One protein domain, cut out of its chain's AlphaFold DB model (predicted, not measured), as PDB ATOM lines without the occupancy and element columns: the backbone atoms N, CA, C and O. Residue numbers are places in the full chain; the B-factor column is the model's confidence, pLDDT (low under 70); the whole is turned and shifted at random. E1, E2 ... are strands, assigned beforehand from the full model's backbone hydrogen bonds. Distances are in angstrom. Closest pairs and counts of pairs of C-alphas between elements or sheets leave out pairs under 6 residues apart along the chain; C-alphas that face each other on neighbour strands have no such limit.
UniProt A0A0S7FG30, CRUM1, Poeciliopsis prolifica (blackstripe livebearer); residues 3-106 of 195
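Overview. This is residues 3 to 106 of the 195 residues of the protein "CRUM1" of Poeciliopsis prolifica (blackstripe livebearer) (UniProt A0A0S7FG30). A four-stranded antiparallel sheet forms a wall, with the hairpin E5-E6 folded over beyond its E4 edge and the small pair E1-E8 set off at one end of its strands, both on the same side of the wall. A long tail without a named element, residues 82 to 106, loops past this side and comes back to E7. The printed part has 104 residues, no named helix and eight strands, E1 to E8, holding 51 residues, under half; the class is all strand. The largest sheet runs E4, E3, E2, E7. The whole is compact, with a radius of gyration of the C-alphas of 13.9 A and spans of 38 by 33 by 25 A.

Arrangement. E2, residues 10 to 16, E3, residues 21 to 27, and E4, residues 30 to 35, form a meander, each strand the antiparallel neighbour of the one before. N 24 and O 13 are 2.8 A apart, N 32 and O 25 2.8 A. E7, residues 69 to 74, is antiparallel to E2, with N 71 and O 14 at 2.8 A. E5, residues 40 to 47, and E6, residues 50 to 59, form a hairpin, with N 43 and O 56 at 2.8 A; E6 bends by 70 degrees at residue 53. The closest C-alphas of E4 and E6, Leu 35 and Val 58, are 6.5 A apart. E1, residues 3 to 5, and E8, residues 78 to 81, are antiparallel, with N 79 and O 4 at 2.8 A. E8 is apart from E7.

Along the chain. E2 is 16.5 A long, E3 17.4 A, E4 16.3 A, E5 22.0 A, E6 23.6 A and E7 13.4 A. E1 begins at C-alpha 3 (-33.416, 14.217, -5.381); E8 ends at C-alpha 81 (-35.702, 15.898, -11.285).

Size, cuts and confidence. The C-alphas of Gly 54 and Pro 96, the two farthest apart, are 38.6 A apart. The printed part has no cut, and no link is long. Residues 104 to 105 pair, parallel, with 70 to 71 of E7. Mean pLDDT of the printed part is 73.5, with residues 17 to 21, 35 to 43, 54 to 68 and 106 under 70.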
ATOM      1  N   ILE A   3     -33.394  13.232  -6.461       85.19
ATOM      2  CA  ILE A   3     -33.416  14.217  -5.381       85.19
ATOM      3  C   ILE A   3     -31.976  14.634  -5.105       85.19
ATOM      4  O   ILE A   3     -31.092  13.783  -5.033       85.19
ATOM      5  N   ARG A   4     -31.741  15.935  -4.942       86.88
ATOM      6  CA  ARG A   4     -30.485  16.468  -4.409       86.88
ATOM      7  C   ARG A   4     -30.807  17.455  -3.301       86.88
ATOM      8  O   ARG A   4     -31.415  18.483  -3.575       86.88
ATOM      9  N   THR A   5     -30.384  17.163  -2.081       85.75
ATOM     10  CA  THR A   5     -30.607  18.025  -0.917       85.75
ATOM     11  C   THR A   5     -29.485  17.860   0.102       85.75
ATOM     12  O   THR A   5     -28.736  16.884   0.038       85.75
ATOM     13  N   ARG A   6     -29.388  18.821   1.021       83.94
ATOM     14  CA  ARG A   6     -28.633  18.706   2.272       83.94
ATOM     15  C   ARG A   6     -29.528  18.691   3.507       83.94
ATOM     16  O   ARG A   6     -29.030  18.493   4.607       83.94
ATOM     17  N   ASP A   7     -30.830  18.871   3.326       85.44
ATOM     18  CA  ASP A   7     -31.772  18.869   4.429       85.44
ATOM     19  C   ASP A   7     -31.936  17.433   4.928       85.44
ATOM     20  O   ASP A   7     -32.279  16.520   4.173       85.44
ATOM     21  N   GLU A   8     -31.699  17.229   6.220       85.62
ATOM     22  CA  GLU A   8     -31.861  15.916   6.849       85.62
ATOM     23  C   GLU A   8     -33.336  15.542   7.035       85.62
ATOM     24  O   GLU A   8     -33.671  14.361   7.155       85.62
ATOM     25  N   ASN A   9     -34.211  16.549   7.072       85.25
ATOM     26  CA  ASN A   9     -35.634  16.429   7.347       85.25
ATOM     27  C   ASN A   9     -36.434  17.242   6.332       85.25
ATOM     28  O   ASN A   9     -36.040  18.349   5.985       85.25
ATOM     29  N   GLY A  10     -37.577  16.722   5.898       84.62
ATOM     30  CA  GLY A  10     -38.482  17.455   5.011       84.62
ATOM     31  C   GLY A  10     -39.448  16.531   4.289       84.62
ATOM     32  O   GLY A  10     -39.192  15.336   4.140       84.62
ATOM     33  N   ILE A  11     -40.574  17.063   3.822       82.44
ATOM     34  CA  ILE A  11     -41.542  16.291   3.040       82.44
ATOM     35  C   ILE A  11     -41.324  16.619   1.569       82.44
ATOM     36  O   ILE A  11     -41.609  17.717   1.105       82.44
ATOM     37  N   LEU A  12     -40.834  15.640   0.819       82.00
ATOM     38  CA  LEU A  12     -40.552  15.768  -0.610       82.00
ATOM     39  C   LEU A  12     -41.845  15.817  -1.416       82.00
ATOM     40  O   LEU A  12     -41.993  16.614  -2.341       82.00
ATOM     41  N   LEU A  13     -42.773  14.935  -1.056       81.00
ATOM     42  CA  LEU A  13     -44.027  14.745  -1.755       81.00
ATOM     43  C   LEU A  13     -45.110  14.383  -0.752       81.00
ATOM     44  O   LEU A  13     -44.998  13.381  -0.046       81.00
ATOM     45  N   ARG A  14     -46.184  15.164  -0.750       80.44
ATOM     46  CA  ARG A  14     -47.410  14.859  -0.021       80.44
ATOM     47  C   ARG A  14     -48.576  14.867  -0.988       80.44
ATOM     48  O   ARG A  14     -48.779  15.831  -1.716       80.44
ATOM     49  N   SER A  15     -49.348  13.794  -0.994       75.94
ATOM     50  CA  SER A  15     -50.606  13.713  -1.724       75.94
ATOM     51  C   SER A  15     -51.728  13.481  -0.732       75.94
ATOM     52  O   SER A  15     -51.664  12.554   0.073       75.94
ATOM     53  N   GLU A  16     -52.753  14.319  -0.812       73.44
ATOM     54  CA  GLU A  16     -53.930  14.249   0.049       73.44
ATOM     55  C   GLU A  16     -55.172  13.977  -0.808       73.44
ATOM     56  O   GLU A  16     -55.459  14.700  -1.772       73.44
ATOM     57  N   GLY A  17     -55.856  12.873  -0.496       67.94
ATOM     58  CA  GLY A  17     -57.161  12.489  -1.029       67.94
ATOM     59  C   GLY A  17     -58.284  12.773  -0.027       67.94
ATOM     60  O   GLY A  17     -58.112  13.547   0.907       67.94
ATOM     61  N   ARG A  18     -59.454  12.151  -0.221       65.62
ATOM     62  CA  ARG A  18     -60.619  12.355   0.661       65.62
ATOM     63  C   ARG A  18     -60.416  11.756   2.061       65.62
ATOM     64  O   ARG A  18     -60.798  12.400   3.025       65.62
ATOM     65  N   ASP A  19     -59.781  10.585   2.145       61.38
ATOM     66  CA  ASP A  19     -59.535   9.842   3.396       61.38
ATOM     67  C   ASP A  19     -58.120   9.220   3.446       61.38
ATOM     68  O   ASP A  19     -57.825   8.373   4.283       61.38
ATOM     69  N   GLU A  20     -57.237   9.607   2.521       66.94
ATOM     70  CA  GLU A  20     -55.936   8.965   2.315       66.94
ATOM     71  C   GLU A  20     -54.832  10.015   2.219       66.94
ATOM     72  O   GLU A  20     -54.939  10.986   1.460       66.94
ATOM     73  N   VAL A  21     -53.748   9.796   2.964       69.75
ATOM     74  CA  VAL A  21     -52.540  10.619   2.908       69.75
ATOM     75  C   VAL A  21     -51.365   9.744   2.499       69.75
ATOM     76  O   VAL A  21     -51.073   8.721   3.123       69.75
ATOM     77  N   PHE A  22     -50.675  10.174   1.449       76.19
ATOM     78  CA  PHE A  22     -49.383   9.640   1.049       76.19
ATOM     79  C   PHE A  22     -48.316  10.694   1.308       76.19
ATOM     80  O   PHE A  22     -48.409  11.800   0.775       76.19
ATOM     81  N   CYS A  23     -47.285  10.330   2.066       77.31
ATOM     82  CA  CYS A  23     -46.114  11.174   2.258       77.31
ATOM     83  C   CYS A  23     -44.839  10.408   1.929       77.31
ATOM     84  O   CYS A  23     -44.639   9.275   2.369       77.31
ATOM     85  N   LEU A  24     -43.950  11.085   1.219       82.19
ATOM     86  CA  LEU A  24     -42.567  10.703   1.020       82.19
ATOM     87  C   LEU A  24     -41.696  11.848   1.524       82.19
ATOM     88  O   LEU A  24     -41.877  12.995   1.111       82.19
ATOM     89  N   GLY A  25     -40.765  11.545   2.414       84.56
ATOM     90  CA  GLY A  25     -39.943  12.560   3.054       84.56
ATOM     91  C   GLY A  25     -38.629  12.009   3.567       84.56
ATOM     92  O   GLY A  25     -38.369  10.813   3.487       84.56
ATOM     93  N   LEU A  26     -37.807  12.906   4.087       83.56
ATOM     94  CA  LEU A  26     -36.574  12.597   4.785       83.56
ATOM     95  C   LEU A  26     -36.800  12.789   6.286       83.56
ATOM     96  O   LEU A  26     -37.461  13.745   6.698       83.56
ATOM     97  N   LEU A  27     -36.271  11.862   7.081       82.94
ATOM     98  CA  LEU A  27     -36.114  11.997   8.525       82.94
ATOM     99  C   LEU A  27     -34.711  11.533   8.894       82.94
ATOM    100  O   LEU A  27     -34.386  10.361   8.693       82.94
ATOM    101  N   ASN A  28     -33.886  12.428   9.432       83.44
ATOM    102  CA  ASN A  28     -32.478  12.167   9.745       83.44
ATOM    103  C   ASN A  28     -31.740  11.503   8.565       83.44
ATOM    104  O   ASN A  28     -31.123  10.445   8.712       83.44
ATOM    105  N   SER A  29     -31.889  12.068   7.363       81.38
ATOM    106  CA  SER A  29     -31.339  11.552   6.095       81.38
ATOM    107  C   SER A  29     -31.880  10.189   5.633       81.38
ATOM    108  O   SER A  29     -31.486   9.687   4.581       81.38
ATOM    109  N   SER A  30     -32.814   9.586   6.371       79.31
ATOM    110  CA  SER A  30     -33.486   8.350   5.971       79.31
ATOM    111  C   SER A  30     -34.743   8.664   5.171       79.31
ATOM    112  O   SER A  30     -35.576   9.466   5.591       79.31
ATOM    113  N   LEU A  31     -34.912   8.002   4.026       78.81
ATOM    114  CA  LEU A  31     -36.123   8.128   3.223       78.81
ATOM    115  C   LEU A  31     -37.281   7.391   3.908       78.81
ATOM    116  O   LEU A  31     -37.229   6.176   4.100       78.81
ATOM    117  N   LEU A  32     -38.336   8.124   4.247       73.38
ATOM    118  CA  LEU A  32     -39.542   7.604   4.875       73.38
ATOM    119  C   LEU A  32     -40.739   7.662   3.937       73.38
ATOM    120  O   LEU A  32     -40.941   8.633   3.208       73.38
ATOM    121  N   VAL A  33     -41.580   6.635   4.040       75.94
ATOM    122  CA  VAL A  33     -42.871   6.543   3.357       75.94
ATOM    123  C   VAL A  33     -43.954   6.355   4.414       75.94
ATOM    124  O   VAL A  33     -43.916   5.372   5.154       75.94
ATOM    125  N   LYS A  34     -44.921   7.275   4.488       70.00
ATOM    126  CA  LYS A  34     -46.126   7.130   5.321       70.00
ATOM    127  C   LYS A  34     -47.359   6.960   4.435       70.00
ATOM    128  O   LYS A  34     -47.506   7.667   3.436       70.00
ATOM    129  N   LEU A  35     -48.233   6.039   4.841       68.12
ATOM    130  CA  LEU A  35     -49.457   5.655   4.144       68.12
ATOM    131  C   LEU A  35     -50.588   5.420   5.148       68.12
ATOM    132  O   LEU A  35     -50.426   4.591   6.043       68.12
ATOM    133  N   ASP A  36     -51.719   6.100   4.956       60.44
ATOM    134  CA  ASP A  36     -52.965   5.813   5.678       60.44
ATOM    135  C   ASP A  36     -53.891   4.912   4.820       60.44
ATOM    136  O   ASP A  36     -53.859   4.941   3.588       60.44
ATOM    137  N   SER A  37     -54.615   3.998   5.477       54.62
ATOM    138  CA  SER A  37     -55.090   2.713   4.932       54.62
ATOM    139  C   SER A  37     -56.371   2.743   4.078       54.62
ATOM    140  O   SER A  37     -57.358   3.360   4.463       54.62
ATOM    141  N   GLY A  38     -56.393   1.906   3.033       54.97
ATOM    142  CA  GLY A  38     -57.526   1.551   2.156       54.97
ATOM    143  C   GLY A  38     -57.245   0.211   1.432       54.97
ATOM    144  O   GLY A  38     -56.210  -0.403   1.711       54.97
ATOM    145  N   PRO A  39     -58.103  -0.296   0.518       55.03
ATOM    146  CA  PRO A  39     -57.868  -1.566  -0.188       55.03
ATOM    147  C   PRO A  39     -56.520  -1.555  -0.923       55.03
ATOM    148  O   PRO A  39     -56.183  -0.593  -1.609       55.03
ATOM    149  N   VAL A  40     -55.733  -2.613  -0.728       58.59
ATOM    150  CA  VAL A  40     -54.269  -2.542  -0.805       58.59
ATOM    151  C   VAL A  40     -53.735  -2.921  -2.189       58.59
ATOM    152  O   VAL A  40     -53.792  -4.085  -2.582       58.59
ATOM    153  N   SER A  41     -53.117  -1.973  -2.894       60.72
ATOM    154  CA  SER A  41     -52.185  -2.282  -3.989       60.72
ATOM    155  C   SER A  41     -50.775  -2.462  -3.427       60.72
ATOM    156  O   SER A  41     -50.361  -1.713  -2.542       60.72
ATOM    157  N   ARG A  42     -50.016  -3.457  -3.907       67.56
ATOM    158  CA  ARG A  42     -48.648  -3.727  -3.430       67.56
ATOM    159  C   ARG A  42     -47.630  -2.912  -4.224       67.56
ATOM    160  O   ARG A  42     -47.484  -3.112  -5.427       67.56
ATOM    161  N   TRP A  43     -46.873  -2.076  -3.529       69.56
ATOM    162  CA  TRP A  43     -45.829  -1.230  -4.098       69.56
ATOM    163  C   TRP A  43     -44.450  -1.602  -3.553       69.56
ATOM    164  O   TRP A  43     -44.312  -2.254  -2.516       69.56
ATOM    165  N   HIS A  44     -43.419  -1.196  -4.291       73.81
ATOM    166  CA  HIS A  44     -42.019  -1.386  -3.932       73.81
ATOM    167  C   HIS A  44     -41.295  -0.049  -4.010       73.81
ATOM    168  O   HIS A  44     -41.436   0.667  -5.001       73.81
ATOM    169  N   LEU A  45     -40.499   0.258  -2.987       74.94
ATOM    170  CA  LEU A  45     -39.571   1.375  -3.031       74.94
ATOM    171  C   LEU A  45     -38.264   0.878  -3.642       74.94
ATOM    172  O   LEU A  45     -37.752  -0.177  -3.268       74.94
ATOM    173  N   VAL A  46     -37.741   1.638  -4.595       77.88
ATOM    174  CA  VAL A  46     -36.438   1.392  -5.206       77.88
ATOM    175  C   VAL A  46     -35.628   2.674  -5.071       77.88
ATOM    176  O   VAL A  46     -36.077   3.727  -5.523       77.88
ATOM    177  N   VAL A  47     -34.460   2.577  -4.441       80.00
ATOM    178  CA  VAL A  47     -33.489   3.666  -4.274       80.00
ATOM    179  C   VAL A  47     -32.227   3.250  -5.018       80.00
ATOM    180  O   VAL A  47     -31.739   2.140  -4.823       80.00
ATOM    181  N   ASP A  48     -31.767   4.088  -5.947       84.12
ATOM    182  CA  ASP A  48     -30.593   3.826  -6.794       84.12
ATOM    183  C   ASP A  48     -30.610   2.452  -7.490       84.12
ATOM    184  O   ASP A  48     -29.608   1.751  -7.610       84.12
ATOM    185  N   GLY A  49     -31.797   2.040  -7.945       83.50
ATOM    186  CA  GLY A  49     -32.008   0.761  -8.627       83.50
ATOM    187  C   GLY A  49     -32.096  -0.456  -7.700       83.50
ATOM    188  O   GLY A  49     -32.433  -1.542  -8.168       83.50
ATOM    189  N   GLN A  50     -31.877  -0.293  -6.393       84.31
ATOM    190  CA  GLN A  50     -32.003  -1.363  -5.406       84.31
ATOM    191  C   GLN A  50     -33.326  -1.271  -4.650       84.31
ATOM    192  O   GLN A  50     -33.774  -0.193  -4.264       84.31
ATOM    193  N   LYS A  51     -33.971  -2.418  -4.418       81.56
ATOM    194  CA  LYS A  51     -35.193  -2.472  -3.612       81.56
ATOM    195  C   LYS A  51     -34.865  -2.053  -2.177       81.56
ATOM    196  O   LYS A  51     -34.100  -2.729  -1.498       81.56
ATOM    197  N   ALA A  52     -35.474  -0.963  -1.725       76.56
ATOM    198  CA  ALA A  52     -35.326  -0.450  -0.375       76.56
ATOM    199  C   ALA A  52     -36.527  -0.887   0.473       76.56
ATOM    200  O   ALA A  52     -37.677  -0.584   0.150       76.56
ATOM    201  N   GLY A  53     -36.262  -1.612   1.559       72.00
ATOM    202  CA  GLY A  53     -37.293  -2.068   2.489       72.00
ATOM    203  C   GLY A  53     -38.260  -3.125   1.932       72.00
ATOM    204  O   GLY A  53     -38.042  -3.768   0.900       72.00
ATOM    205  N   GLY A  54     -39.340  -3.347   2.683       68.88
ATOM    206  CA  GLY A  54     -40.405  -4.285   2.330       68.88
ATOM    207  C   GLY A  54     -41.349  -3.747   1.254       68.88
ATOM    208  O   GLY A  54     -41.392  -2.553   0.962       68.88
ATOM    209  N   SER A  55     -42.142  -4.644   0.661       64.12
ATOM    210  CA  SER A  55     -43.301  -4.214  -0.123       64.12
ATOM    211  C   SER A  55     -44.292  -3.524   0.810       64.12
ATOM    212  O   SER A  55     -44.626  -4.083   1.853       64.12
ATOM    213  N   PHE A  56     -44.779  -2.349   0.434       60.28
ATOM    214  CA  PHE A  56     -45.775  -1.624   1.214       60.28
ATOM    215  C   PHE A  56     -47.106  -1.586   0.476       60.28
ATOM    216  O   PHE A  56     -47.179  -1.679  -0.751       60.28
ATOM    217  N   GLY A  57     -48.173  -1.509   1.256       54.59
ATOM    218  CA  GLY A  57     -49.523  -1.407   0.751       54.59
ATOM    219  C   GLY A  57     -49.931   0.044   0.589       54.59
ATOM    220  O   GLY A  57     -49.894   0.778   1.568       54.59
ATOM    221  N   VAL A  58     -50.342   0.450  -0.608       55.38
ATOM    222  CA  VAL A  58     -50.996   1.747  -0.813       55.38
ATOM    223  C   VAL A  58     -52.489   1.488  -0.900       55.38
ATOM    224  O   VAL A  58     -52.929   0.710  -1.754       55.38
ATOM    225  N   GLY A  59     -53.234   2.073   0.034       47.00
ATOM    226  CA  GLY A  59     -54.686   2.042   0.030       47.00
ATOM    227  C   GLY A  59     -55.260   2.925  -1.070       47.00
ATOM    228  O   GLY A  59     -54.685   3.967  -1.371       47.00
ATOM    229  N   GLY A  60     -56.359   2.469  -1.669       50.28
ATOM    230  CA  GLY A  60     -57.209   3.294  -2.521       50.28
ATOM    231  C   GLY A  60     -56.823   3.363  -3.991       50.28
ATOM    232  O   GLY A  60     -55.750   2.952  -4.436       50.28
ATOM    233  N   TYR A  61     -57.748   3.912  -4.776       51.50
ATOM    234  CA  TYR A  61     -57.464   4.364  -6.130       51.50
ATOM    235  C   TYR A  61     -56.855   5.764  -6.022       51.50
ATOM    236  O   TYR A  61     -57.561   6.753  -6.223       51.50
ATOM    237  N   LEU A  62     -55.558   5.859  -5.697       53.47
ATOM    238  CA  LEU A  62     -54.802   7.109  -5.828       53.47
ATOM    239  C   LEU A  62     -54.751   7.500  -7.307       53.47
ATOM    240  O   LEU A  62     -53.797   7.232  -8.039       53.47
ATOM    241  N   ASN A  63     -55.827   8.122  -7.770       57.25
ATOM    242  CA  ASN A  63     -55.906   8.711  -9.084       57.25
ATOM    243  C   ASN A  63     -55.302  10.109  -8.995       57.25
ATOM    244  O   ASN A  63     -56.023  11.109  -8.940       57.25
ATOM    245  N   PHE A  64     -53.966  10.155  -8.989       57.16
ATOM    246  CA  PHE A  64     -53.177  11.392  -8.986       57.16
ATOM    247  C   PHE A  64     -53.638  12.397 -10.048       57.16
ATOM    248  O   PHE A  64     -53.428  13.588  -9.882       57.16
ATOM    249  N   MET A  65     -54.304  11.923 -11.104       55.84
ATOM    250  CA  MET A  65     -54.737  12.735 -12.231       55.84
ATOM    251  C   MET A  65     -56.054  13.486 -12.010       55.84
ATOM    252  O   MET A  65     -56.291  14.433 -12.751       55.84
ATOM    253  N   ASN A  66     -56.926  13.081 -11.069       57.34
ATOM    254  CA  ASN A  66     -58.331  13.512 -11.137       57.34
ATOM    255  C   ASN A  66     -59.045  13.895  -9.833       57.34
ATOM    256  O   ASN A  66     -60.245  14.112  -9.926       57.34
ATOM    257  N   ASN A  67     -58.386  13.995  -8.666       60.81
ATOM    258  CA  ASN A  67     -58.971  14.624  -7.453       60.81
ATOM    259  C   ASN A  67     -58.000  14.786  -6.255       60.81
ATOM    260  O   ASN A  67     -58.449  15.044  -5.139       60.81
ATOM    261  N   SER A  68     -56.688  14.634  -6.446       66.50
ATOM    262  CA  SER A  68     -55.701  14.715  -5.357       66.50
ATOM    263  C   SER A  68     -54.966  16.051  -5.376       66.50
ATOM    264  O   SER A  68     -54.535  16.509  -6.433       66.50
ATOM    265  N   LYS A  69     -54.782  16.669  -4.203       72.81
ATOM    266  CA  LYS A  69     -53.843  17.789  -4.069       72.81
ATOM    267  C   LYS A  69     -52.456  17.224  -3.820       72.81
ATOM    268  O   LYS A  69     -52.253  16.497  -2.849       72.81
ATOM    269  N   VAL A  70     -51.524  17.573  -4.699       72.75
ATOM    270  CA  VAL A  70     -50.127  17.162  -4.588       72.75
ATOM    271  C   VAL A  70     -49.286  18.370  -4.202       72.75
ATOM    272  O   VAL A  70     -49.187  19.339  -4.957       72.75
ATOM    273  N   TRP A  71     -48.696  18.297  -3.017       74.50
ATOM    274  CA  TRP A  71     -47.787  19.283  -2.457       74.50
ATOM    275  C   TRP A  71     -46.356  18.781  -2.606       74.50
ATOM    276  O   TRP A  71     -46.062  17.605  -2.369       74.50
ATOM    277  N   LEU A  72     -45.473  19.682  -3.017       73.81
ATOM    278  CA  LEU A  72     -44.044  19.422  -3.107       73.81
ATOM    279  C   LEU A  72     -43.318  20.199  -2.027       73.81
ATOM    280  O   LEU A  72     -43.612  21.376  -1.827       73.81
ATOM    281  N   ALA A  73     -42.308  19.554  -1.451       70.00
ATOM    282  CA  ALA A  73     -41.258  20.219  -0.696       70.00
ATOM    283  C   ALA A  73     -41.742  21.057   0.513       70.00
ATOM    284  O   ALA A  73     -41.380  22.226   0.641       70.00
ATOM    285  N   GLU A  74     -42.527  20.479   1.433       75.50
ATOM    286  CA  GLU A  74     -42.786  21.141   2.727       75.50
ATOM    287  C   GLU A  74     -41.516  21.061   3.589       75.50
ATOM    288  O   GLU A  74     -41.047  19.962   3.900       75.50
ATOM    289  N   ASN A  75     -40.964  22.222   3.970       73.69
ATOM    290  CA  ASN A  75     -39.696  22.343   4.704       73.69
ATOM    291  C   ASN A  75     -38.547  21.565   4.040       73.69
ATOM    292  O   ASN A  75     -37.815  20.843   4.708       73.69
ATOM    293  N   TYR A  76     -38.437  21.673   2.716       77.69
ATOM    294  CA  TYR A  76     -37.389  21.027   1.936       77.69
ATOM    295  C   TYR A  76     -36.738  22.029   0.984       77.69
ATOM    296  O   TYR A  76     -37.409  22.659   0.164       77.69
ATOM    297  N   THR A  77     -35.414  22.101   1.039       80.25
ATOM    298  CA  THR A  77     -34.559  22.872   0.145       80.25
ATOM    299  C   THR A  77     -33.715  21.906  -0.667       80.25
ATOM    300  O   THR A  77     -32.848  21.189  -0.163       80.25
ATOM    301  N   GLY A  78     -33.947  21.872  -1.972       84.31
ATOM    302  CA  GLY A  78     -33.165  21.023  -2.850       84.31
ATOM    303  C   GLY A  78     -33.720  20.950  -4.258       84.31
ATOM    304  O   GLY A  78     -34.678  21.628  -4.618       84.31
ATOM    305  N   CYS A  79     -33.130  20.076  -5.058       86.19
ATOM    306  CA  CYS A  79     -33.560  19.832  -6.423       86.19
ATOM    307  C   CYS A  79     -34.373  18.559  -6.510       86.19
ATOM    308  O   CYS A  79     -34.041  17.543  -5.895       86.19
ATOM    309  N   LEU A  80     -35.380  18.602  -7.369       85.75
ATOM    310  CA  LEU A  80     -36.140  17.446  -7.799       85.75
ATOM    311  C   LEU A  80     -36.038  17.355  -9.322       85.75
ATOM    312  O   LEU A  80     -36.183  18.353 -10.029       85.75
ATOM    313  N   ARG A  81     -35.788  16.156  -9.844       86.31
ATOM    314  CA  ARG A  81     -35.702  15.898 -11.285       86.31
ATOM    315  C   ARG A  81     -36.504  14.658 -11.664       86.31
ATOM    316  O   ARG A  81     -36.596  13.700 -10.897       86.31
ATOM    317  N   GLU A  82     -37.058  14.680 -12.878       84.81
ATOM    318  CA  GLU A  82     -37.722  13.529 -13.509       84.81
ATOM    319  C   GLU A  82     -38.760  12.870 -12.599       84.81
ATOM    320  O   GLU A  82     -38.745  11.663 -12.325       84.81
ATOM    321  N   MET A  83     -39.672  13.694 -12.089       79.94
ATOM    322  CA  MET A  83     -40.770  13.191 -11.293       79.94
ATOM    323  C   MET A  83     -41.710  12.359 -12.163       79.94
ATOM    324  O   MET A  83     -42.189  12.803 -13.208       79.94
ATOM    325  N   ARG A  84     -41.937  11.118 -11.726       78.12
ATOM    326  CA  ARG A  84     -42.833  10.172 -12.376       78.12
ATOM    327  C   ARG A  84     -43.734   9.533 -11.341       78.12
ATOM    328  O   ARG A  84     -43.236   9.044 -10.330       78.12
ATOM    329  N   ILE A  85     -45.028   9.499 -11.624       73.31
ATOM    330  CA  ILE A  85     -46.022   8.791 -10.820       73.31
ATOM    331  C   ILE A  85     -46.760   7.831 -11.748       73.31
ATOM    332  O   ILE A  85     -47.254   8.241 -12.794       73.31
ATOM    333  N   GLY A  86     -46.766   6.534 -11.421       70.38
ATOM    334  CA  GLY A  86     -47.369   5.514 -12.292       70.38
ATOM    335  C   GLY A  86     -46.782   5.487 -13.713       70.38
ATOM    336  O   GLY A  86     -47.490   5.187 -14.666       70.38
ATOM    337  N   GLY A  87     -45.509   5.873 -13.879       75.50
ATOM    338  CA  GLY A  87     -44.833   5.989 -15.179       75.50
ATOM    339  C   GLY A  87     -45.049   7.321 -15.916       75.50
ATOM    340  O   GLY A  87     -44.244   7.671 -16.783       75.50
ATOM    341  N   VAL A  88     -46.054   8.108 -15.527       77.44
ATOM    342  CA  VAL A  88     -46.375   9.410 -16.130       77.44
ATOM    343  C   VAL A  88     -45.398  10.472 -15.634       77.44
ATOM    344  O   VAL A  88     -45.227  10.637 -14.429       77.44
ATOM    345  N   TYR A  89     -44.754  11.189 -16.558       81.00
ATOM    346  CA  TYR A  89     -43.899  12.332 -16.231       81.00
ATOM    347  C   TYR A  89     -44.750  13.539 -15.832       81.00
ATOM    348  O   TYR A  89     -45.640  13.938 -16.582       81.00
ATOM    349  N   LEU A  90     -44.444  14.125 -14.675       78.94
ATOM    350  CA  LEU A  90     -45.133  15.298 -14.144       78.94
ATOM    351  C   LEU A  90     -44.117  16.435 -13.960       78.94
ATOM    352  O   LEU A  90     -43.233  16.320 -13.106       78.94
ATOM    353  N   PRO A  91     -44.197  17.527 -14.743       79.75
ATOM    354  CA  PRO A  91     -43.297  18.657 -14.563       79.75
ATOM    355  C   PRO A  91     -43.651  19.411 -13.275       79.75
ATOM    356  O   PRO A  91     -44.825  19.613 -12.973       79.75
ATOM    357  N   LEU A  92     -42.637  19.836 -12.515       78.06
ATOM    358  CA  LEU A  92     -42.820  20.514 -11.219       78.06
ATOM    359  C   LEU A  92     -43.416  21.917 -11.387       78.06
ATOM    360  O   LEU A  92     -44.236  22.362 -10.590       78.06
ATOM    361  N   GLN A  93     -43.068  22.583 -12.483       79.12
ATOM    362  CA  GLN A  93     -43.575  23.895 -12.872       79.12
ATOM    363  C   GLN A  93     -44.236  23.838 -14.252       79.12
ATOM    364  O   GLN A  93     -44.168  22.828 -14.953       79.12
ATOM    365  N   LYS A  94     -44.860  24.938 -14.677       76.38
ATOM    366  CA  LYS A  94     -45.320  25.072 -16.063       76.38
ATOM    367  C   LYS A  94     -44.100  25.114 -16.985       76.38
ATOM    368  O   LYS A  94     -43.259  26.000 -16.861       76.38
ATOM    369  N   VAL A  95     -44.018  24.151 -17.895       76.12
ATOM    370  CA  VAL A  95     -42.975  24.061 -18.919       76.12
ATOM    371  C   VAL A  95     -43.673  24.113 -20.281       76.12
ATOM    372  O   VAL A  95     -44.620  23.343 -20.479       76.12
ATOM    373  N   PRO A  96     -43.275  25.025 -21.189       79.56
ATOM    374  CA  PRO A  96     -43.768  25.025 -22.564       79.56
ATOM    375  C   PRO A  96     -43.548  23.652 -23.210       79.56
ATOM    376  O   PRO A  96     -42.529  23.014 -22.961       79.56
ATOM    377  N   ASP A  97     -44.519  23.180 -23.989       80.31
ATOM    378  CA  ASP A  97     -44.431  21.927 -24.760       80.31
ATOM    379  C   ASP A  97     -44.271  20.631 -23.942       80.31
ATOM    380  O   ASP A  97     -44.012  19.560 -24.493       80.31
ATOM    381  N   ALA A  98     -44.467  20.680 -22.619       74.44
ATOM    382  CA  ALA A  98     -44.455  19.472 -21.805       74.44
ATOM    383  C   ALA A  98     -45.642  18.548 -22.154       74.44
ATOM    384  O   ALA A  98     -46.774  19.020 -22.292       74.44
ATOM    385  N   PRO A  99     -45.428  17.216 -22.212       73.19
ATOM    386  CA  PRO A  99     -46.470  16.258 -22.584       73.19
ATOM    387  C   PRO A  99     -47.627  16.198 -21.578       73.19
ATOM    388  O   PRO A  99     -48.701  15.706 -21.912       73.19
ATOM    389  N   GLN A 100     -47.415  16.672 -20.347       74.88
ATOM    390  CA  GLN A 100     -48.414  16.764 -19.285       74.88
ATOM    391  C   GLN A 100     -48.285  18.119 -18.583       74.88
ATOM    392  O   GLN A 100     -47.182  18.653 -18.449       74.88
ATOM    393  N   LYS A 101     -49.404  18.680 -18.111       75.56
ATOM    394  CA  LYS A 101     -49.396  19.911 -17.306       75.56
ATOM    395  C   LYS A 101     -48.907  19.609 -15.889       75.56
ATOM    396  O   LYS A 101     -49.197  18.542 -15.354       75.56
ATOM    397  N   SER A 102     -48.220  20.571 -15.270       72.56
ATOM    398  CA  SER A 102     -47.944  20.509 -13.830       72.56
ATOM    399  C   SER A 102     -49.267  20.475 -13.059       72.56
ATOM    400  O   SER A 102     -50.172  21.263 -13.346       72.56
ATOM    401  N   GLN A 103     -49.367  19.548 -12.109       74.06
ATOM    402  CA  GLN A 103     -50.506  19.383 -11.196       74.06
ATOM    403  C   GLN A 103     -50.131  19.731  -9.746       74.06
ATOM    404  O   GLN A 103     -50.925  19.534  -8.827       74.06
ATOM    405  N   PHE A 104     -48.916  20.240  -9.528       74.69
ATOM    406  CA  PHE A 104     -48.420  20.545  -8.195       74.69
ATOM    407  C   PHE A 104     -48.989  21.861  -7.685       74.69
ATOM    408  O   PHE A 104     -49.010  22.872  -8.390       74.69
ATOM    409  N   SER A 105     -49.434  21.838  -6.433       74.50
ATOM    410  CA  SER A 105     -49.773  23.049  -5.699       74.50
ATOM    411  C   SER A 105     -48.499  23.599  -5.078       74.50
ATOM    412  O   SER A 105     -47.826  22.913  -4.310       74.50
ATOM    413  N   LEU A 106     -48.157  24.835  -5.437       68.25
ATOM    414  CA  LEU A 106     -47.057  25.547  -4.805       68.25
ATOM    415  C   LEU A 106     -47.469  25.922  -3.385       68.25
ATOM    416  O   LEU A 106     -48.571  26.429  -3.162       68.25
TER     417      LEU A 106